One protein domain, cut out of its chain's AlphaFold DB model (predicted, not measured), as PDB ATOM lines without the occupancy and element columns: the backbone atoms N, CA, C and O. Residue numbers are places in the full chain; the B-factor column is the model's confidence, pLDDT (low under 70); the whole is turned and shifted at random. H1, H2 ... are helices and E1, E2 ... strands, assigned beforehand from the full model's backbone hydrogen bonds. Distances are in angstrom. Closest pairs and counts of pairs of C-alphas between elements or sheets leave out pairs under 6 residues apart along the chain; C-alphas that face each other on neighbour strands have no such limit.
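What this domain is: This is residues 52 to 124 and 241 to 328 of the 328 residues of an uncharacterized protein of Geobacter sp (UniProt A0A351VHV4). A twisted four-stranded sheet, E1 to E4, is covered by H2 over one face and H3 over the other, three layers in all, while a thin hairpin arm of E5 and E6 reaches away at one end and makes the length, its tip at residues 295 to 300 sticking out. H1 packs on the outside of H2, and H4 packs on residues 243 to 248 of H3. The 161 printed residues run H1 H2 E1 E2 E3 H3 E4 H4 E5 E6, mixed helices and strands, with 80 residues, under half, in named elements. The sheet is mixed, in the order E1, E2, E3, E4; E5 and E6 are antiparallel. The whole is loose, with a radius of gyration of the C-alphas of 19.2 A, and spans 70 by 36 by 33 A.

Where its parts are: Find C-alpha 53 at (18.236, -15.711, 51.607); there H1 begins, residues 53 to 60. H2, residues 65 to 83, runs 26.3 A. Next come E1, residues 87 to 89, E2, residues 105 to 108, and E3, residues 114 to 122, 25.2 A long. Past the cut look for H3, residues 243 to 255, 18.4 A, from (14.006, -38.429, 31.204). E4, residues 265 to 271, is 18.8 A long; H4, residues 278 to 286, follows, then E5, residues 289 to 292, and E6, residues 304 to 307, ending at (15.195, -34.300, 13.093).

How they stand to each other: E1, E2 and E3 form a meander, each strand the antiparallel neighbour of the one before: look at N 87 and O 108, 3.0 A, and N 105 and O 117, 2.9 A. E3 and E4 are parallel, with N 118 and O 266 at 2.9 A. H2 is over E3 at a height over the sheet of 7.9 A, only just along it at 28 degrees on the local plane; their closest C-alphas, of Glu 74 and Ala 119, are 5.6 A apart. H3 is over E3 and E4 at a height of 8.5 A; its closest C-alphas to E4 are Val 251 and Val 267, 6.7 A. H1 touches H2 at a steep tilt of 48 degrees, opposite ways, closest at C-alphas 60 and 68, 4.5 A. H3 touches H4 with residues 243 to 248 alone, closest at C-alphas 248 and 284, 5.0 A. In the hairpin E5 and E6, N 290 and O 306 are 2.8 A apart. In H1, H2, H3 and H4 every O i to N i+4 pair is within hydrogen-bond range.

The domain as a whole: The C-alphas of Val 54 and Gly 298 are farthest apart, 70.3 A. Residues 125 to 240 are not printed; C-alphas 124 and 241 are 8.0 A apart. The links E1 to E2 and E5 to E6 are long. Mean pLDDT of the printed part is 75.7; 60 residues are under 70, among them 287 to 308 and 314 to 328.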
ATOM      1  N   ALA A  52      16.796 -12.569  49.108       86.62
ATOM      2  CA  ALA A  52      16.289 -13.901  48.773       86.62
ATOM      3  C   ALA A  52      16.747 -15.004  49.743       86.62
ATOM      4  O   ALA A  52      16.189 -16.103  49.720       86.62
ATOM      5  N   LYS A  53      17.694 -14.719  50.656       91.12
ATOM      6  CA  LYS A  53      18.236 -15.711  51.607       91.12
ATOM      7  C   LYS A  53      17.163 -16.476  52.373       91.12
ATOM      8  O   LYS A  53      17.317 -17.671  52.568       91.12
ATOM      9  N   VAL A  54      16.086 -15.816  52.804       92.25
ATOM     10  CA  VAL A  54      15.018 -16.463  53.590       92.25
ATOM     11  C   VAL A  54      14.276 -17.530  52.780       92.25
ATOM     12  O   VAL A  54      13.914 -18.565  53.338       92.25
ATOM     13  N   ASN A  55      14.033 -17.283  51.489       89.75
ATOM     14  CA  ASN A  55      13.304 -18.212  50.628       89.75
ATOM     15  C   ASN A  55      14.145 -19.468  50.371       89.75
ATOM     16  O   ASN A  55      13.725 -20.565  50.742       89.75
ATOM     17  N   ILE A  56      15.365 -19.285  49.851       92.38
ATOM     18  CA  ILE A  56      16.252 -20.408  49.539       92.38
ATOM     19  C   ILE A  56      16.621 -21.194  50.802       92.38
ATOM     20  O   ILE A  56      16.624 -22.416  50.775       92.38
ATOM     21  N   PHE A  57      16.819 -20.517  51.940       94.44
ATOM     22  CA  PHE A  57      17.060 -21.162  53.231       94.44
ATOM     23  C   PHE A  57      15.945 -22.145  53.602       94.44
ATOM     24  O   PHE A  57      16.231 -23.283  53.958       94.44
ATOM     25  N   ARG A  58      14.672 -21.739  53.497       95.06
ATOM     26  CA  ARG A  58      13.538 -22.607  53.853       95.06
ATOM     27  C   ARG A  58      13.438 -23.826  52.941       95.06
ATOM     28  O   ARG A  58      13.228 -24.923  53.441       95.06
ATOM     29  N   ARG A  59      13.590 -23.630  51.629       95.44
ATOM     30  CA  ARG A  59      13.504 -24.714  50.636       95.44
ATOM     31  C   ARG A  59      14.687 -25.673  50.752       95.44
ATOM     32  O   ARG A  59      14.502 -26.881  50.735       95.44
ATOM     33  N   PHE A  60      15.887 -25.144  50.991       96.56
ATOM     34  CA  PHE A  60      17.090 -25.948  51.191       96.56
ATOM     35  C   PHE A  60      16.997 -26.842  52.435       96.56
ATOM     36  O   PHE A  60      17.526 -27.947  52.429       96.56
ATOM     37  N   GLN A  61      16.324 -26.393  53.496       96.00
ATOM     38  CA  GLN A  61      16.109 -27.197  54.705       96.00
ATOM     39  C   GLN A  61      14.872 -28.108  54.640       96.00
ATOM     40  O   GLN A  61      14.514 -28.709  55.650       96.00
ATOM     41  N   SER A  62      14.193 -28.181  53.493       94.88
ATOM     42  CA  SER A  62      12.997 -29.003  53.330       94.88
ATOM     43  C   SER A  62      13.320 -30.497  53.432       94.88
ATOM     44  O   SER A  62      14.336 -30.956  52.914       94.88
ATOM     45  N   ASP A  63      12.404 -31.256  54.036       92.25
ATOM     46  CA  ASP A  63      12.403 -32.726  53.992       92.25
ATOM     47  C   ASP A  63      11.823 -33.264  52.666       92.25
ATOM     48  O   ASP A  63      11.790 -34.473  52.429       92.25
ATOM     49  N   ASP A  64      11.313 -32.374  51.808       89.50
ATOM     50  CA  ASP A  64      10.938 -32.694  50.436       89.50
ATOM     51  C   ASP A  64      12.166 -32.605  49.518       89.50
ATOM     52  O   ASP A  64      12.749 -31.530  49.353       89.50
ATOM     53  N   GLU A  65      12.549 -33.736  48.919       86.62
ATOM     54  CA  GLU A  65      13.745 -33.838  48.073       86.62
ATOM     55  C   GLU A  65      13.695 -32.916  46.849       86.62
ATOM     56  O   GLU A  65      14.730 -32.387  46.452       86.62
ATOM     57  N   ILE A  66      12.515 -32.670  46.263       86.44
ATOM     58  CA  ILE A  66      12.392 -31.797  45.087       86.44
ATOM     59  C   ILE A  66      12.687 -30.353  45.499       86.44
ATOM     60  O   ILE A  66      13.480 -29.677  44.843       86.44
ATOM     61  N   GLU A  67      12.111 -29.887  46.610       91.44
ATOM     62  CA  GLU A  67      12.403 -28.550  47.146       91.44
ATOM     63  C   GLU A  67      13.874 -28.404  47.558       91.44
ATOM     64  O   GLU A  67      14.516 -27.412  47.199       91.44
ATOM     65  N   HIS A  68      14.427 -29.405  48.253       93.75
ATOM     66  CA  HIS A  68      15.828 -29.408  48.668       93.75
ATOM     67  C   HIS A  68      16.775 -29.338  47.464       93.75
ATOM     68  O   HIS A  68      17.628 -28.451  47.397       93.75
ATOM     69  N   HIS A  69      16.615 -30.238  46.489       91.31
ATOM     70  CA  HIS A  69      17.467 -30.278  45.303       91.31
ATOM     71  C   HIS A  69      17.286 -29.048  44.414       91.31
ATOM     72  O   HIS A  69      18.261 -28.583  43.820       91.31
ATOM     73  N   SER A  70      16.075 -28.491  44.342       91.19
ATOM     74  CA  SER A  70      15.809 -27.277  43.573       91.19
ATOM     75  C   SER A  70      16.521 -26.079  44.200       91.19
ATOM     76  O   SER A  70      17.228 -25.360  43.497       91.19
ATOM     77  N   ALA A  71      16.439 -25.918  45.523       94.94
ATOM     78  CA  ALA A  71      17.157 -24.868  46.242       94.94
ATOM     79  C   ALA A  71      18.681 -25.060  46.214       94.94
ATOM     80  O   ALA A  71      19.426 -24.091  46.082       94.94
ATOM     81  N   PHE A  72      19.166 -26.301  46.314       95.94
ATOM     82  CA  PHE A  72      20.585 -26.604  46.129       95.94
ATOM     83  C   PHE A  72      21.065 -26.184  44.738       95.94
ATOM     84  O   PHE A  72      22.121 -25.565  44.618       95.94
ATOM     85  N   PHE A  73      20.294 -26.496  43.695       95.31
ATOM     86  CA  PHE A  73      20.677 -26.175  42.327       95.31
ATOM     87  C   PHE A  73      20.643 -24.669  42.049       95.31
ATOM     88  O   PHE A  73      21.575 -24.148  41.446       95.31
ATOM     89  N   GLU A  74      19.642 -23.954  42.560       95.44
ATOM     90  CA  GLU A  74      19.585 -22.487  42.537       95.44
ATOM     91  C   GLU A  74      20.834 -21.868  43.202       95.44
ATOM     92  O   GLU A  74      21.499 -21.009  42.617       95.44
ATOM     93  N   LEU A  75      21.231 -22.370  44.382       96.88
ATOM     94  CA  LEU A  75      22.447 -21.933  45.080       96.88
ATOM     95  C   LEU A  75      23.725 -22.238  44.280       96.88
ATOM     96  O   LEU A  75      24.635 -21.409  44.227       96.88
ATOM     97  N   TYR A  76      23.795 -23.420  43.664       96.69
ATOM     98  CA  TYR A  76      24.910 -23.828  42.813       96.69
ATOM     99  C   TYR A  76      25.040 -22.927  41.578       96.69
ATOM    100  O   TYR A  76      26.136 -22.452  41.292       96.69
ATOM    101  N   VAL A  77      23.936 -22.650  40.875       96.62
ATOM    102  CA  VAL A  77      23.915 -21.768  39.697       96.62
ATOM    103  C   VAL A  77      24.364 -20.359  40.077       96.62
ATOM    104  O   VAL A  77      25.216 -19.791  39.397       96.62
ATOM    105  N   HIS A  78      23.870 -19.820  41.193       96.94
ATOM    106  CA  HIS A  78      24.336 -18.535  41.711       96.94
ATOM    107  C   HIS A  78      25.856 -18.524  41.931       96.94
ATOM    108  O   HIS A  78      26.551 -17.634  41.442       96.94
ATOM    109  N   GLU A  79      26.392 -19.509  42.656       97.25
ATOM    110  CA  GLU A  79      27.832 -19.575  42.918       97.25
ATOM    111  C   GLU A  79      28.643 -19.752  41.626       97.25
ATOM    112  O   GLU A  79      29.698 -19.135  41.479       97.25
ATOM    113  N   LEU A  80      28.155 -20.556  40.677       96.88
ATOM    114  CA  LEU A  80      28.791 -20.738  39.377       96.88
ATOM    115  C   LEU A  80      28.912 -19.403  38.632       96.88
ATOM    116  O   LEU A  80      30.003 -19.061  38.181       96.88
ATOM    117  N   LEU A  81      27.830 -18.621  38.561       96.44
ATOM    118  CA  LEU A  81      27.833 -17.298  37.929       96.44
ATOM    119  C   LEU A  81      28.855 -16.361  38.592       96.44
ATOM    120  O   LEU A  81      29.641 -15.716  37.897       96.44
ATOM    121  N   ILE A  82      28.906 -16.340  39.929       96.31
ATOM    122  CA  ILE A  82      29.893 -15.553  40.683       96.31
ATOM    123  C   ILE A  82      31.325 -15.988  40.342       96.31
ATOM    124  O   ILE A  82      32.192 -15.141  40.123       96.31
ATOM    125  N   ARG A  83      31.596 -17.297  40.254       95.88
ATOM    126  CA  ARG A  83      32.935 -17.817  39.917       95.88
ATOM    127  C   ARG A  83      33.342 -17.581  38.467       95.88
ATOM    128  O   ARG A  83      34.533 -17.445  38.204       95.88
ATOM    129  N   LEU A  84      32.381 -17.473  37.554       95.44
ATOM    130  CA  LEU A  84      32.605 -17.012  36.178       95.44
ATOM    131  C   LEU A  84      32.840 -15.487  36.099       95.44
ATOM    132  O   LEU A  84      33.105 -14.939  35.028       95.44
ATOM    133  N   GLY A  85      32.790 -14.792  37.238       95.81
ATOM    134  CA  GLY A  85      33.043 -13.360  37.356       95.81
ATOM    135  C   GLY A  85      31.847 -12.498  36.962       95.81
ATOM    136  O   GLY A  85      32.031 -11.336  36.604       95.81
ATOM    137  N   HIS A  86      30.634 -13.050  36.992       96.19
ATOM    138  CA  HIS A  86      29.413 -12.274  36.813       96.19
ATOM    139  C   HIS A  86      28.980 -11.626  38.129       96.19
ATOM    140  O   HIS A  86      29.190 -12.183  39.207       96.19
ATOM    141  N   THR A  87      28.329 -10.466  38.050       95.44
ATOM    142  CA  THR A  87      27.519  -9.965  39.167       95.44
ATOM    143  C   THR A  87      26.115 -10.543  39.055       95.44
ATOM    144  O   THR A  87      25.603 -10.719  37.949       95.44
ATOM    145  N   VAL A  88      25.504 -10.873  40.194       94.88
ATOM    146  CA  VAL A  88      24.208 -11.558  40.241       94.88
ATOM    147  C   VAL A  88      23.241 -10.786  41.128       94.88
ATOM    148  O   VAL A  88      23.548 -10.471  42.278       94.88
ATOM    149  N   GLU A  89      22.062 -10.503  40.590       92.56
ATOM    150  CA  GLU A  89      20.963  -9.817  41.265       92.56
ATOM    151  C   GLU A  89      19.704 -10.689  41.252       92.56
ATOM    152  O   GLU A  89      19.525 -11.519  40.362       92.56
ATOM    153  N   ILE A  90      18.818 -10.482  42.230       90.06
ATOM    154  CA  ILE A  90      17.483 -11.096  42.241       90.06
ATOM    155  C   ILE A  90      16.532 -10.109  41.570       90.06
ATOM    156  O   ILE A  90      16.307  -9.030  42.130       90.06
ATOM    157  N   PRO A  91      15.994 -10.419  40.382       84.44
ATOM    158  CA  PRO A  91      15.107  -9.501  39.698       84.44
ATOM    159  C   PRO A  91      13.770  -9.412  40.439       84.44
ATOM    160  O   PRO A  91      13.260 -10.379  41.006       84.44
ATOM    161  N   HIS A  92      13.180  -8.222  40.423       71.19
ATOM    162  CA  HIS A  92      11.823  -8.006  40.903       71.19
ATOM    163  C   HIS A  92      10.889  -7.886  39.697       71.19
ATOM    164  O   HIS A  92      11.254  -7.201  38.740       71.19
ATOM    165  N   PRO A  93       9.704  -8.522  39.710       66.12
ATOM    166  CA  PRO A  93       8.744  -8.340  38.631       66.12
ATOM    167  C   PRO A  93       8.363  -6.857  38.537       66.12
ATOM    168  O   PRO A  93       8.025  -6.231  39.546       66.12
ATOM    169  N   GLU A  94       8.448  -6.283  37.334       59.03
ATOM    170  CA  GLU A  94       8.143  -4.867  37.127       59.03
ATOM    171  C   GLU A  94       6.644  -4.594  37.353       59.03
ATOM    172  O   GLU A  94       5.797  -5.293  36.773       59.03
ATOM    173  N   PRO A  95       6.281  -3.571  38.154       47.75
ATOM    174  CA  PRO A  95       4.889  -3.182  38.340       47.75
ATOM    175  C   PRO A  95       4.240  -2.815  36.996       47.75
ATOM    176  O   PRO A  95       4.676  -1.879  36.333       47.75
ATOM    177  N   GLY A  96       3.177  -3.526  36.604       46.12
ATOM    178  CA  GLY A  96       2.429  -3.259  35.366       46.12
ATOM    179  C   GLY A  96       2.681  -4.244  34.220       46.12
ATOM    180  O   GLY A  96       1.988  -4.170  33.206       46.12
ATOM    181  N   THR A  97       3.595  -5.204  34.384       54.28
ATOM    182  CA  THR A  97       3.669  -6.378  33.502       54.28
ATOM    183  C   THR A  97       2.592  -7.402  33.885       54.28
ATOM    184  O   THR A  97       2.193  -7.516  35.044       54.28
ATOM    185  N   SER A  98       2.074  -8.154  32.909       47.06
ATOM    186  CA  SER A  98       1.027  -9.170  33.129       47.06
ATOM    187  C   SER A  98       1.517 -10.403  33.903       47.06
ATOM    188  O   SER A  98       0.704 -11.242  34.296       47.06
ATOM    189  N   SER A  99       2.825 -10.510  34.156       55.12
ATOM    190  CA  SER A  99       3.441 -11.581  34.930       55.12
ATOM    191  C   SER A  99       3.944 -11.050  36.273       55.12
ATOM    192  O   SER A  99       4.887 -10.274  36.338       55.12
ATOM    193  N   CYS A 100       3.366 -11.531  37.378       61.09
ATOM    194  CA  CYS A 100       3.907 -11.309  38.729       61.09
ATOM    195  C   CYS A 100       5.152 -12.175  39.024       61.09
ATOM    196  O   CYS A 100       5.494 -12.374  40.189       61.09
ATOM    197  N   ARG A 101       5.772 -12.769  37.999       72.12
ATOM    198  CA  ARG A 101       6.859 -13.746  38.126       72.12
ATOM    199  C   ARG A 101       8.109 -13.203  37.453       72.12
ATOM    200  O   ARG A 101       8.021 -12.674  36.348       72.12
ATOM    201  N   ALA A 102       9.246 -13.365  38.115       82.06
ATOM    202  CA  ALA A 102      10.555 -12.979  37.612       82.06
ATOM    203  C   ALA A 102      11.472 -14.211  37.583       82.06
ATOM    204  O   ALA A 102      11.264 -15.098  38.418       82.06
ATOM    205  N   PRO A 103      12.443 -14.268  36.652       89.38
ATOM    206  CA  PRO A 103      13.475 -15.297  36.667       89.38
ATOM    207  C   PRO A 103      14.246 -15.334  37.991       89.38
ATOM    208  O   PRO A 103      14.275 -14.334  38.705       89.38
ATOM    209  N   ASP A 104      14.913 -16.442  38.307       91.00
ATOM    210  CA  ASP A 104      15.658 -16.556  39.575       91.00
ATOM    211  C   ASP A 104      16.773 -15.504  39.710       91.00
ATOM    212  O   ASP A 104      16.965 -14.916  40.780       91.00
ATOM    213  N   PHE A 105      17.488 -15.227  38.612       93.88
ATOM    214  CA  PHE A 105      18.620 -14.305  38.601       93.88
ATOM    215  C   PHE A 105      18.646 -13.380  37.389       93.88
ATOM    216  O   PHE A 105      18.242 -13.730  36.281       93.88
ATOM    217  N   LEU A 106      19.255 -12.219  37.595       94.88
ATOM    218  CA  LEU A 106      19.805 -11.367  36.555       94.88
ATOM    219  C   LEU A 106      21.329 -11.361  36.704       94.88
ATOM    220  O   LEU A 106      21.853 -10.899  37.719       94.88
ATOM    221  N   ALA A 107      22.034 -11.854  35.691       95.62
ATOM    222  CA  ALA A 107      23.488 -11.866  35.646       95.62
ATOM    223  C   ALA A 107      24.016 -10.739  34.750       95.62
ATOM    224  O   ALA A 107      23.462 -10.472  33.680       95.62
ATOM    225  N   THR A 108      25.110 -10.103  35.170       96.94
ATOM    226  CA  THR A 108      25.857  -9.140  34.349       96.94
ATOM    227  C   THR A 108      27.286  -9.629  34.156       96.94
ATOM    228  O   THR A 108      27.986  -9.929  35.126       96.94
ATOM    229  N   SER A 109      27.725  -9.726  32.901       94.31
ATOM    230  CA  SER A 109      29.091 -10.117  32.561       94.31
ATOM    231  C   SER A 109      30.102  -9.028  32.916       94.31
ATOM    232  O   SER A 109      29.748  -7.868  33.117       94.31
ATOM    233  N   GLN A 110      31.388  -9.389  32.933       92.19
ATOM    234  CA  GLN A 110      32.476  -8.424  33.135       92.19
ATOM    235  C   GLN A 110      32.506  -7.334  32.045       92.19
ATOM    236  O   GLN A 110      32.994  -6.234  32.282       92.19
ATOM    237  N   GLU A 111      31.947  -7.628  30.868       92.56
ATOM    238  CA  GLU A 111      31.822  -6.707  29.732       92.56
ATOM    239  C   GLU A 111      30.527  -5.870  29.777       92.56
ATOM    240  O   GLU A 111      30.311  -5.017  28.920       92.56
ATOM    241  N   GLY A 112      29.657  -6.095  30.769       92.62
ATOM    242  CA  GLY A 112      28.402  -5.362  30.959       92.62
ATOM    243  C   GLY A 112      27.174  -5.974  30.274       92.62
ATOM    244  O   GLY A 112      26.075  -5.435  30.409       92.62
ATOM    245  N   SER A 113      27.318  -7.102  29.573       93.69
ATOM    246  CA  SER A 113      26.190  -7.819  28.964       93.69
ATOM    247  C   SER A 113      25.289  -8.424  30.038       93.69
ATOM    248  O   SER A 113      25.778  -9.070  30.963       93.69
ATOM    249  N   ARG A 114      23.971  -8.245  29.905       94.81
ATOM    250  CA  ARG A 114      22.966  -8.712  30.874       94.81
ATOM    251  C   ARG A 114      22.126  -9.845  30.303       94.81
ATOM    252  O   ARG A 114      21.715  -9.783  29.146       94.81
ATOM    253  N   PHE A 115      21.837 -10.841  31.130       93.50
ATOM    254  CA  PHE A 115      20.936 -11.941  30.797       93.50
ATOM    255  C   PHE A 115      20.249 -12.472  32.055       93.50
ATOM    256  O   PHE A 115      20.799 -12.416  33.156       93.50
ATOM    257  N   TYR A 116      19.034 -12.978  31.891       93.56
ATOM    258  CA  TYR A 116      18.314 -13.667  32.953       93.56
ATOM    259  C   TYR A 116      18.764 -15.120  33.052       93.56
ATOM    260  O   TYR A 116      19.116 -15.734  32.044       93.56
ATOM    261  N   VAL A 117      18.713 -15.679  34.258       93.44
ATOM    262  CA  VAL A 117      18.952 -17.100  34.505       93.44
ATOM    263  C   VAL A 117      17.805 -17.664  35.327       93.44
ATOM    264  O   VAL A 117      17.426 -17.089  36.342       93.44
ATOM    265  N   GLU A 118      17.279 -18.794  34.879       92.12
ATOM    266  CA  GLU A 118      16.261 -19.582  35.564       92.12
ATOM    267  C   GLU A 118      16.831 -20.969  35.858       92.12
ATOM    268  O   GLU A 118      17.295 -21.647  34.939       92.12
ATOM    269  N   ALA A 119      16.781 -21.408  37.110       91.50
ATOM    270  CA  ALA A 119      17.174 -22.745  37.518       91.50
ATOM    271  C   ALA A 119      15.941 -23.657  37.609       91.50
ATOM    272  O   ALA A 119      14.909 -23.324  38.191       91.50
ATOM    273  N   THR A 120      16.034 -24.861  37.050       87.88
ATOM    274  CA  THR A 120      14.963 -25.856  37.156       87.88
ATOM    275  C   THR A 120      15.512 -27.258  37.331       87.88
ATOM    276  O   THR A 120      16.596 -27.588  36.853       87.88
ATOM    277  N   LEU A 121      14.740 -28.105  38.004       85.56
ATOM    278  CA  LEU A 121      14.961 -29.544  37.975       85.56
ATOM    279  C   LEU A 121      14.198 -30.138  36.787       85.56
ATOM    280  O   LEU A 121      13.060 -29.740  36.524       85.56
ATOM    281  N   ALA A 122      14.810 -31.090  36.090       78.62
ATOM    282  CA  ALA A 122      14.103 -31.960  35.160       78.62
ATOM    283  C   ALA A 122      13.634 -33.199  35.928       78.62
ATOM    284  O   ALA A 122      14.398 -34.140  36.132       78.62
ATOM    285  N   THR A 123      12.382 -33.180  36.384       69.69
ATOM    286  CA  THR A 123      11.750 -34.324  37.052       69.69
ATOM    287  C   THR A 123      10.382 -34.581  36.432       69.69
ATOM    288  O   THR A 123       9.509 -33.721  36.520       69.69
ATOM    289  N   ASN A 124      10.172 -35.771  35.865       61.72
ATOM    290  CA  ASN A 124       8.849 -36.242  35.423       61.72
ATOM    291  C   ASN A 124       8.241 -37.285  36.360       61.72
ATOM    292  O   ASN A 124       7.289 -37.967  35.988       61.72
ATOM    293  N   VAL A 241      12.243 -44.646  32.718       52.84
ATOM    294  CA  VAL A 241      12.013 -43.251  33.087       52.84
ATOM    295  C   VAL A 241      12.175 -42.418  31.815       52.84
ATOM    296  O   VAL A 241      13.223 -42.454  31.175       52.84
ATOM    297  N   ASP A 242      11.124 -41.707  31.398       62.25
ATOM    298  CA  ASP A 242      11.173 -40.822  30.224       62.25
ATOM    299  C   ASP A 242      11.850 -39.487  30.582       62.25
ATOM    300  O   ASP A 242      11.219 -38.427  30.684       62.25
ATOM    301  N   ASP A 243      13.162 -39.560  30.810       64.88
ATOM    302  CA  ASP A 243      14.006 -38.429  31.204       64.88
ATOM    303  C   ASP A 243      14.085 -37.353  30.112       64.88
ATOM    304  O   ASP A 243      14.178 -36.153  30.392       64.88
ATOM    305  N   ARG A 244      13.989 -37.769  28.846       69.81
ATOM    306  CA  ARG A 244      14.015 -36.875  27.687       69.81
ATOM    307  C   ARG A 244      12.803 -35.951  27.666       69.81
ATOM    308  O   ARG A 244      12.952 -34.742  27.465       69.81
ATOM    309  N   THR A 245      11.602 -36.500  27.864       74.69
ATOM    310  CA  THR A 245      10.388 -35.679  27.946       74.69
ATOM    311  C   THR A 245      10.456 -34.746  29.154       74.69
ATOM    312  O   THR A 245      10.061 -33.589  29.033       74.69
ATOM    313  N   ALA A 246      11.053 -35.180  30.271       74.56
ATOM    314  CA  ALA A 246      11.219 -34.344  31.464       74.56
ATOM    315  C   ALA A 246      12.085 -33.116  31.204       74.56
ATOM    316  O   ALA A 246      11.709 -31.985  31.526       74.56
ATOM    317  N   LEU A 247      13.233 -33.334  30.564       77.00
ATOM    318  CA  LEU A 247      14.137 -32.269  30.164       77.00
ATOM    319  C   LEU A 247      13.432 -31.287  29.223       77.00
ATOM    320  O   LEU A 247      13.391 -30.088  29.501       77.00
ATOM    321  N   LYS A 248      12.817 -31.788  28.151       78.94
ATOM    322  CA  LYS A 248      12.102 -30.959  27.175       78.94
ATOM    323  C   LYS A 248      10.989 -30.130  27.821       78.94
ATOM    324  O   LYS A 248      10.924 -28.920  27.594       78.94
ATOM    325  N   ASP A 249      10.112 -30.761  28.595       81.00
ATOM    326  CA  ASP A 249       8.943 -30.100  29.172       81.00
ATOM    327  C   ASP A 249       9.355 -29.061  30.219       81.00
ATOM    328  O   ASP A 249       8.775 -27.974  30.246       81.00
ATOM    329  N   SER A 250      10.411 -29.325  31.002       80.69
ATOM    330  CA  SER A 250      10.967 -28.342  31.940       80.69
ATOM    331  C   SER A 250      11.469 -27.080  31.222       80.69
ATOM    332  O   SER A 250      11.131 -25.964  31.621       80.69
ATOM    333  N   VAL A 251      12.184 -27.239  30.102       81.88
ATOM    334  CA  VAL A 251      12.678 -26.118  29.287       81.88
ATOM    335  C   VAL A 251      11.517 -25.338  28.671       81.88
ATOM    336  O   VAL A 251      11.482 -24.113  28.782       81.88
ATOM    337  N   ILE A 252      10.540 -26.021  28.061       80.69
ATOM    338  CA  ILE A 252       9.370 -25.368  27.450       80.69
ATOM    339  C   ILE A 252       8.569 -24.596  28.505       80.69
ATOM    340  O   ILE A 252       8.191 -23.445  28.268       80.69
ATOM    341  N   ALA A 253       8.319 -25.204  29.667       80.62
ATOM    342  CA  ALA A 253       7.539 -24.597  30.739       80.62
ATOM    343  C   ALA A 253       8.195 -23.318  31.281       80.62
ATOM    344  O   ALA A 253       7.492 -22.334  31.528       80.62
ATOM    345  N   LYS A 254       9.528 -23.310  31.432       82.56
ATOM    346  CA  LYS A 254      10.286 -22.135  31.888       82.56
ATOM    347  C   LYS A 254      10.417 -21.065  30.804       82.56
ATOM    348  O   LYS A 254      10.206 -19.888  31.082       82.56
ATOM    349  N   ALA A 255      10.670 -21.454  29.557       76.38
ATOM    350  CA  ALA A 255      10.776 -20.508  28.448       76.38
ATOM    351  C   ALA A 255       9.455 -19.769  28.163       76.38
ATOM    352  O   ALA A 255       9.462 -18.602  27.780       76.38
ATOM    353  N   ALA A 256       8.310 -20.425  28.373       77.88
ATOM    354  CA  ALA A 256       6.992 -19.820  28.174       77.88
ATOM    355  C   ALA A 256       6.518 -18.948  29.356       77.88
ATOM    356  O   ALA A 256       5.440 -18.358  29.282       77.88
ATOM    357  N   HIS A 257       7.279 -18.883  30.454       76.00
ATOM    358  CA  HIS A 257       6.779 -18.373  31.732       76.00
ATOM    359  C   HIS A 257       6.713 -16.847  31.829       76.00
ATOM    360  O   HIS A 257       5.890 -16.315  32.575       76.00
ATOM    361  N   TYR A 258       7.586 -16.155  31.096       75.19
ATOM    362  CA  TYR A 258       7.898 -14.749  31.353       75.19
ATOM    363  C   TYR A 258       7.464 -13.782  30.244       75.19
ATOM    364  O   TYR A 258       7.453 -12.576  30.463       75.19
ATOM    365  N   GLY A 259       7.051 -14.287  29.076       74.75
ATOM    366  CA  GLY A 259       6.776 -13.440  27.913       74.75
ATOM    367  C   GLY A 259       8.061 -12.871  27.303       74.75
ATOM    368  O   GLY A 259       9.087 -13.549  27.287       74.75
ATOM    369  N   ASP A 260       7.998 -11.650  26.767       79.50
ATOM    370  CA  ASP A 260       9.180 -10.953  26.250       79.50
ATOM    371  C   ASP A 260       9.930 -10.250  27.389       79.50
ATOM    372  O   ASP A 260       9.381  -9.382  28.067       79.50
ATOM    373  N   LEU A 261      11.184 -10.648  27.594       78.62
ATOM    374  CA  LEU A 261      12.071 -10.139  28.640       78.62
ATOM    375  C   LEU A 261      12.996  -9.010  28.149       78.62
ATOM    376  O   LEU A 261      13.737  -8.447  28.955       78.62
ATOM    377  N   GLY A 262      13.022  -8.709  26.844       82.00
ATOM    378  CA  GLY A 262      13.896  -7.697  26.232       82.00
ATOM    379  C   GLY A 262      15.397  -8.037  26.201       82.00
ATOM    380  O   GLY A 262      16.146  -7.424  25.441       82.00
ATOM    381  N   ILE A 263      15.843  -9.024  26.983       86.19
ATOM    382  CA  ILE A 263      17.203  -9.584  27.008       86.19
ATOM    383  C   ILE A 263      17.147 -11.116  27.100       86.19
ATOM    384  O   ILE A 263      16.100 -11.696  27.389       86.19
ATOM    385  N   GLY A 264      18.274 -11.781  26.831       86.50
ATOM    386  CA  GLY A 264      18.348 -13.244  26.788       86.50
ATOM    387  C   GLY A 264      18.007 -13.919  28.121       86.50
ATOM    388  O   GLY A 264      18.313 -13.385  29.187       86.50
ATOM    389  N   LEU A 265      17.411 -15.112  28.043       87.56
ATOM    390  CA  LEU A 265      17.125 -15.998  29.173       87.56
ATOM    391  C   LEU A 265      17.924 -17.296  29.020       87.56
ATOM    392  O   LEU A 265      17.803 -17.989  28.012       87.56
ATOM    393  N   VAL A 266      18.694 -17.641  30.045       91.06
ATOM    394  CA  VAL A 266      19.368 -18.931  30.187       91.06
ATOM    395  C   VAL A 266      18.542 -19.802  31.125       91.06
ATOM    396  O   VAL A 266      18.316 -19.437  32.274       91.06
ATOM    397  N   VAL A 267      18.106 -20.971  30.656       88.88
ATOM    398  CA  VAL A 267      17.455 -21.973  31.512       88.88
ATOM    399  C   VAL A 267      18.501 -23.014  31.898       88.88
ATOM    400  O   VAL A 267      18.897 -23.840  31.076       88.88
ATOM    401  N   ALA A 268      18.971 -22.956  33.140       90.38
ATOM    402  CA  ALA A 268      19.832 -23.971  33.721       90.38
ATOM    403  C   ALA A 268      18.961 -25.143  34.187       90.38
ATOM    404  O   ALA A 268      18.012 -24.950  34.948       90.38
ATOM    405  N   VAL A 269      19.280 -26.359  33.742       86.50
ATOM    406  CA  VAL A 269      18.503 -27.559  34.069       86.50
ATOM    407  C   VAL A 269      19.375 -28.560  34.813       86.50
ATOM    408  O   VAL A 269      20.434 -28.944  34.322       86.50
ATOM    409  N   ASN A 270      18.917 -29.008  35.979       86.06
ATOM    410  CA  ASN A 270      19.507 -30.131  36.696       86.06
ATOM    411  C   ASN A 270      18.718 -31.406  36.396       86.06
ATOM    412  O   ASN A 270      17.580 -31.577  36.844       86.06
ATOM    413  N   ALA A 271      19.343 -32.288  35.629       75.56
ATOM    414  CA  ALA A 271      18.874 -33.634  35.360       75.56
ATOM    415  C   ALA A 271      19.326 -34.563  36.496       75.56
ATOM    416  O   ALA A 271      20.460 -35.033  36.507       75.56
ATOM    417  N   ILE A 272      18.449 -34.804  37.474       64.81
ATOM    418  CA  ILE A 272      18.787 -35.599  38.670       64.81
ATOM    419  C   ILE A 272      18.951 -37.097  38.335       64.81
ATOM    420  O   ILE A 272      19.646 -37.822  39.050       64.81
ATOM    421  N   ASN A 273      18.381 -37.562  37.221       57.78
ATOM    422  CA  ASN A 273      18.436 -38.967  36.823       57.78
ATOM    423  C   ASN A 273      19.733 -39.282  36.058       57.78
ATOM    424  O   ASN A 273      20.069 -38.637  35.067       57.78
ATOM    425  N   GLN A 274      20.464 -40.306  36.514       49.81
ATOM    426  CA  GLN A 274      21.799 -40.694  36.021       49.81
ATOM    427  C   GLN A 274      21.807 -41.340  34.618       49.81
ATOM    428  O   GLN A 274      22.834 -41.878  34.207       49.81
ATOM    429  N   HIS A 275      20.684 -41.328  33.896       53.47
ATOM    430  CA  HIS A 275      20.497 -42.078  32.649       53.47
ATOM    431  C   HIS A 275      20.441 -41.209  31.388       53.47
ATOM    432  O   HIS A 275      20.292 -41.756  30.303       53.47
ATOM    433  N   LEU A 276      20.584 -39.885  31.510       56.75
ATOM    434  CA  LEU A 276      20.621 -38.991  30.352       56.75
ATOM    435  C   LEU A 276      22.006 -38.984  29.704       56.75
ATOM    436  O   LEU A 276      22.976 -38.477  30.273       56.75
ATOM    437  N   GLU A 277      22.083 -39.497  28.483       61.81
ATOM    438  CA  GLU A 277      23.248 -39.352  27.624       61.81
ATOM    439  C   GLU A 277      23.148 -38.075  26.773       61.81
ATOM    440  O   GLU A 277      22.098 -37.444  26.635       61.81
ATOM    441  N   MET A 278      24.265 -37.678  26.150       66.81
ATOM    442  CA  MET A 278      24.297 -36.512  25.256       66.81
ATOM    443  C   MET A 278      23.260 -36.627  24.127       66.81
ATOM    444  O   MET A 278      22.680 -35.622  23.717       66.81
ATOM    445  N   ILE A 279      23.001 -37.844  23.639       63.97
ATOM    446  CA  ILE A 279      21.991 -38.075  22.607       63.97
ATOM    447  C   ILE A 279      20.588 -37.722  23.111       63.97
ATOM    448  O   ILE A 279      19.877 -37.001  22.418       63.97
ATOM    449  N   ASP A 280      20.228 -38.099  24.338       66.50
ATOM    450  CA  ASP A 280      18.919 -37.793  24.923       66.50
ATOM    451  C   ASP A 280      18.719 -36.285  25.102       66.50
ATOM    452  O   ASP A 280      17.638 -35.759  24.827       66.50
ATOM    453  N   ILE A 281      19.779 -35.567  25.490       72.12
ATOM    454  CA  ILE A 281      19.778 -34.100  25.574       72.12
ATOM    455  C   ILE A 281      19.531 -33.491  24.189       72.12
ATOM    456  O   ILE A 281      18.663 -32.629  24.025       72.12
ATOM    457  N   MET A 282      20.260 -33.955  23.172       71.19
ATOM    458  CA  MET A 282      20.114 -33.457  21.804       71.19
ATOM    459  C   MET A 282      18.725 -33.753  21.234       71.19
ATOM    460  O   MET A 282      18.131 -32.887  20.587       71.19
ATOM    461  N   GLU A 283      18.169 -34.932  21.506       75.06
ATOM    462  CA  GLU A 283      16.809 -35.277  21.108       75.06
ATOM    463  C   GLU A 283      15.752 -34.438  21.838       75.06
ATOM    464  O   GLU A 283      14.801 -33.973  21.206       75.06
ATOM    465  N   ALA A 284      15.910 -34.198  23.145       75.38
ATOM    466  CA  ALA A 284      14.993 -33.366  23.925       75.38
ATOM    467  C   ALA A 284      14.934 -31.929  23.390       75.38
ATOM    468  O   ALA A 284      13.858 -31.332  23.293       75.38
ATOM    469  N   LEU A 285      16.089 -31.369  23.028       77.69
ATOM    470  CA  LEU A 285      16.219 -29.974  22.619       77.69
ATOM    471  C   LEU A 285      15.896 -29.765  21.134       77.69
ATOM    472  O   LEU A 285      15.083 -28.904  20.794       77.69
ATOM    473  N   PHE A 286      16.472 -30.571  20.242       75.19
ATOM    474  CA  PHE A 286      16.400 -30.372  18.786       75.19
ATOM    475  C   PHE A 286      15.451 -31.333  18.067       75.19
ATOM    476  O   PHE A 286      15.177 -31.156  16.875       75.19
ATOM    477  N   GLY A 287      14.936 -32.325  18.787       69.69
ATOM    478  CA  GLY A 287      14.089 -33.373  18.248       69.69
ATOM    479  C   GLY A 287      14.871 -34.629  17.879       69.69
ATOM    480  O   GLY A 287      16.083 -34.597  17.629       69.69
ATOM    481  N   GLN A 288      14.148 -35.744  17.864       69.94
ATOM    482  CA  GLN A 288      14.715 -37.074  17.644       69.94
ATOM    483  C   GLN A 288      15.323 -37.213  16.257       69.94
ATOM    484  O   GLN A 288      14.765 -36.703  15.280       69.94
ATOM    485  N   GLU A 289      16.424 -37.950  16.163       66.25
ATOM    486  CA  GLU A 289      16.999 -38.300  14.869       66.25
ATOM    487  C   GLU A 289      16.081 -39.287  14.142       66.25
ATOM    488  O   GLU A 289      15.592 -40.269  14.696       66.25
ATOM    489  N   SER A 290      15.804 -39.000  12.878       54.72
ATOM    490  CA  SER A 290      15.001 -39.829  11.995       54.72
ATOM    491  C   SER A 290      15.727 -39.941  10.667       54.72
ATOM    492  O   SER A 290      16.175 -38.949  10.101       54.72
ATOM    493  N   PHE A 291      15.834 -41.161  10.160       59.94
ATOM    494  CA  PHE A 291      16.400 -41.412   8.846       59.94
ATOM    495  C   PHE A 291      15.261 -41.651   7.865       59.94
ATOM    496  O   PHE A 291      14.426 -42.534   8.074       59.94
ATOM    497  N   THR A 292      15.213 -40.862   6.797       53.62
ATOM    498  CA  THR A 292      14.317 -41.122   5.671       53.62
ATOM    499  C   THR A 292      15.070 -41.906   4.610       53.62
ATOM    500  O   THR A 292      16.179 -41.558   4.204       53.62
ATOM    501  N   PHE A 293      14.450 -42.996   4.169       65.06
ATOM    502  CA  PHE A 293      14.916 -43.800   3.049       65.06
ATOM    503  C   PHE A 293      14.052 -43.426   1.844       65.06
ATOM    504  O   PHE A 293      12.868 -43.779   1.824       65.06
ATOM    505  N   PRO A 294      14.578 -42.673   0.863       58.69
ATOM    506  CA  PRO A 294      13.808 -42.314  -0.317       58.69
ATOM    507  C   PRO A 294      13.377 -43.586  -1.048       58.69
ATOM    508  O   PRO A 294      14.211 -44.382  -1.478       58.69
ATOM    509  N   ALA A 295      12.070 -43.795  -1.195       51.75
ATOM    510  CA  ALA A 295      11.562 -44.911  -1.974       51.75
ATOM    511  C   ALA A 295      11.683 -44.578  -3.467       51.75
ATOM    512  O   ALA A 295      10.821 -43.893  -4.018       51.75
ATOM    513  N   ASN A 296      12.722 -45.081  -4.142       55.72
ATOM    514  CA  ASN A 296      12.546 -45.492  -5.531       55.72
ATOM    515  C   ASN A 296      13.452 -46.648  -5.966       55.72
ATOM    516  O   ASN A 296      14.576 -46.834  -5.508       55.72
ATOM    517  N   ILE A 297      12.867 -47.440  -6.856       54.47
ATOM    518  CA  ILE A 297      13.270 -48.757  -7.329       54.47
ATOM    519  C   ILE A 297      14.591 -48.649  -8.108       54.47
ATOM    520  O   ILE A 297      14.607 -48.107  -9.208       54.47
ATOM    521  N   GLY A 298      15.688 -49.197  -7.568       54.31
ATOM    522  CA  GLY A 298      16.850 -49.579  -8.387       54.31
ATOM    523  C   GLY A 298      18.240 -49.075  -7.988       54.31
ATOM    524  O   GLY A 298      19.178 -49.342  -8.733       54.31
ATOM    525  N   GLY A 299      18.432 -48.406  -6.846       57.88
ATOM    526  CA  GLY A 299      19.776 -48.007  -6.401       57.88
ATOM    527  C   GLY A 299      19.910 -47.857  -4.888       57.88
ATOM    528  O   GLY A 299      18.954 -47.486  -4.214       57.88
ATOM    529  N   ALA A 300      21.100 -48.153  -4.355       51.78
ATOM    530  CA  ALA A 300      21.447 -47.849  -2.970       51.78
ATOM    531  C   ALA A 300      21.594 -46.327  -2.827       51.78
ATOM    532  O   ALA A 300      22.547 -45.747  -3.343       51.78
ATOM    533  N   VAL A 301      20.627 -45.681  -2.181       57.12
ATOM    534  CA  VAL A 301      20.696 -44.256  -1.836       57.12
ATOM    535  C   VAL A 301      21.122 -44.142  -0.379       57.12
ATOM    536  O   VAL A 301      20.630 -44.893   0.467       57.12
ATOM    537  N   GLU A 302      22.035 -43.217  -0.086       55.84
ATOM    538  CA  GLU A 302      22.422 -42.926   1.291       55.84
ATOM    539  C   GLU A 302      21.217 -42.387   2.085       55.84
ATOM    540  O   GLU A 302      20.478 -41.533   1.581       55.84
ATOM    541  N   PRO A 303      20.980 -42.885   3.312       53.56
ATOM    542  CA  PRO A 303      19.892 -42.404   4.152       53.56
ATOM    543  C   PRO A 303      20.071 -40.915   4.469       53.56
ATOM    544  O   PRO A 303      21.167 -40.471   4.811       53.56
ATOM    545  N   GLN A 304      18.984 -40.145   4.401       58.03
ATOM    546  CA  GLN A 304      18.998 -38.742   4.811       58.03
ATOM    547  C   GLN A 304      18.615 -38.639   6.287       58.03
ATOM    548  O   GLN A 304      17.522 -39.050   6.679       58.03
ATOM    549  N   MET A 305      19.515 -38.094   7.107       57.03
ATOM    550  CA  MET A 305      19.217 -37.789   8.506       57.03
ATOM    551  C   MET A 305      18.440 -36.473   8.593       57.03
ATOM    552  O   MET A 305      18.857 -35.447   8.058       57.03
ATOM    553  N   GLN A 306      17.307 -36.513   9.278       64.31
ATOM    554  CA  GLN A 306      16.481 -35.366   9.631       64.31
ATOM    555  C   GLN A 306      16.140 -35.430  11.124       64.31
ATOM    556  O   GLN A 306      16.202 -36.494  11.736       64.31
ATOM    557  N   ARG A 307      15.734 -34.307  11.726       64.75
ATOM    558  CA  ARG A 307      15.195 -34.300  13.093       64.75
ATOM    559  C   ARG A 307      13.683 -34.153  13.077       64.75
ATOM    560  O   ARG A 307      13.151 -33.285  12.385       64.75
ATOM    561  N   LEU A 308      12.995 -34.991  13.848       67.50
ATOM    562  CA  LEU A 308      11.559 -34.848  14.060       67.50
ATOM    563  C   LEU A 308      11.272 -33.499  14.743       67.50
ATOM    564  O   LEU A 308      12.041 -33.070  15.601       67.50
ATOM    565  N   PRO A 309      10.163 -32.816  14.414       72.06
ATOM    566  CA  PRO A 309       9.803 -31.524  15.000       72.06
ATOM    567  C   PRO A 309       9.168 -31.695  16.394       72.06
ATOM    568  O   PRO A 309       8.068 -31.203  16.670       72.06
ATOM    569  N   ASN A 310       9.833 -32.462  17.260       71.75
ATOM    570  CA  ASN A 310       9.383 -32.814  18.601       71.75
ATOM    571  C   ASN A 310      10.352 -32.388  19.717       71.75
ATOM    572  O   ASN A 310      10.135 -32.797  20.858       71.75
ATOM    573  N   GLY A 311      11.345 -31.544  19.424       72.81
ATOM    574  CA  GLY A 311      12.246 -30.953  20.420       72.81
ATOM    575  C   GLY A 311      11.687 -29.682  21.069       72.81
ATOM    576  O   GLY A 311      10.708 -29.102  20.590       72.81
ATOM    577  N   ALA A 312      12.319 -29.223  22.150       74.56
ATOM    578  CA  ALA A 312      12.003 -27.949  22.805       74.56
ATOM    579  C   ALA A 312      12.180 -26.748  21.859       74.56
ATOM    580  O   ALA A 312      11.337 -25.850  21.817       74.56
ATOM    581  N   TRP A 313      13.246 -26.770  21.059       73.25
ATOM    582  CA  TRP A 313      13.617 -25.703  20.130       73.25
ATOM    583  C   TRP A 313      13.181 -25.964  18.697       73.25
ATOM    584  O   TRP A 313      13.193 -25.041  17.892       73.25
ATOM    585  N   ASN A 314      12.766 -27.186  18.370       68.62
ATOM    586  CA  ASN A 314      12.297 -27.565  17.042       68.62
ATOM    587  C   ASN A 314      10.941 -28.266  17.158       68.62
ATOM    588  O   ASN A 314      10.869 -29.478  17.357       68.62
ATOM    589  N   GLY A 315       9.865 -27.480  17.083       62.62
ATOM    590  CA  GLY A 315       8.492 -27.969  17.202       62.62
ATOM    591  C   GLY A 315       7.760 -28.009  15.860       62.62
ATOM    592  O   GLY A 315       8.238 -27.491  14.858       62.62
ATOM    593  N   LEU A 316       6.525 -28.520  15.846       61.88
ATOM    594  CA  LEU A 316       5.669 -28.594  14.639       61.88
ATOM    595  C   LEU A 316       5.460 -27.261  13.891       61.88
ATOM    596  O   LEU A 316       5.046 -27.263  12.738       61.88
ATOM    597  N   LYS A 317       5.716 -26.122  14.546       62.97
ATOM    598  CA  LYS A 317       5.628 -24.776  13.952       62.97
ATOM    599  C   LYS A 317       6.996 -24.219  13.515       62.97
ATOM    600  O   LYS A 317       7.095 -23.024  13.265       62.97
ATOM    601  N   GLY A 318       8.027 -25.060  13.454       57.78
ATOM    602  CA  GLY A 318       9.413 -24.670  13.206       57.78
ATOM    603  C   GLY A 318      10.185 -24.321  14.486       57.78
ATOM    604  O   GLY A 318       9.733 -24.656  15.592       57.78
ATOM    605  N   PRO A 319      11.350 -23.661  14.341       60.69
ATOM    606  CA  PRO A 319      12.193 -23.261  15.459       60.69
ATOM    607  C   PRO A 319      11.456 -22.366  16.461       60.69
ATOM    608  O   PRO A 319      10.732 -21.450  16.068       60.69
ATOM    609  N   LYS A 320      11.636 -22.616  17.760       59.12
ATOM    610  CA  LYS A 320      11.049 -21.818  18.847       59.12
ATOM    611  C   LYS A 320      12.139 -21.399  19.832       59.12
ATOM    612  O   LYS A 320      12.958 -22.231  20.202       59.12
ATOM    613  N   THR A 321      12.080 -20.142  20.288       52.53
ATOM    614  CA  THR A 321      13.042 -19.429  21.168       52.53
ATOM    615  C   THR A 321      14.392 -19.078  20.517       52.53
ATOM    616  O   THR A 321      14.933 -19.845  19.729       52.53
ATOM    617  N   HIS A 322      14.900 -17.869  20.794       43.88
ATOM    618  CA  HIS A 322      16.164 -17.352  20.252       43.88
ATOM    619  C   HIS A 322      17.340 -17.746  21.164       43.88
ATOM    620  O   HIS A 322      17.254 -17.585  22.379       43.88
ATOM    621  N   VAL A 323      18.425 -18.264  20.578       45.91
ATOM    622  CA  VAL A 323      19.592 -18.830  21.281       45.91
ATOM    623  C   VAL A 323      20.750 -17.829  21.356       45.91
ATOM    624  O   VAL A 323      21.069 -17.183  20.360       45.91
ATOM    625  N   PHE A 324      21.444 -17.807  22.500       31.36
ATOM    626  CA  PHE A 324      22.878 -17.511  22.597       31.36
ATOM    627  C   PHE A 324      23.555 -18.624  23.417       31.36
ATOM    628  O   PHE A 324      23.149 -18.894  24.544       31.36
ATOM    629  N   LEU A 325      24.574 -19.272  22.847       28.17
ATOM    630  CA  LEU A 325      25.466 -20.218  23.528       28.17
ATOM    631  C   LEU A 325      26.833 -19.542  23.697       28.17
ATOM    632  O   LEU A 325      27.429 -19.178  22.683       28.17
ATOM    633  N   PRO A 326      27.395 -19.422  24.908       25.33
ATOM    634  CA  PRO A 326      28.833 -19.465  25.069       25.33
ATOM    635  C   PRO A 326      29.238 -20.934  25.233       25.33
ATOM    636  O   PRO A 326      28.906 -21.578  26.226       25.33
ATOM    637  N   CYS A 327      29.925 -21.472  24.227       27.80
ATOM    638  CA  CYS A 327      30.693 -22.707  24.354       27.80
ATOM    639  C   CYS A 327      31.760 -22.537  25.438       27.80
ATOM    640  O   CYS A 327      32.432 -21.513  25.381       27.80
ATOM    641  N   TRP A 328      31.957 -23.541  26.304       29.16
ATOM    642  CA  TRP A 328      33.268 -24.097  26.687       29.16
ATOM    643  C   TRP A 328      33.104 -25.541  27.158       29.16
ATOM    644  O   TRP A 328      32.281 -25.767  28.073       29.16
TER     645      TRP A 328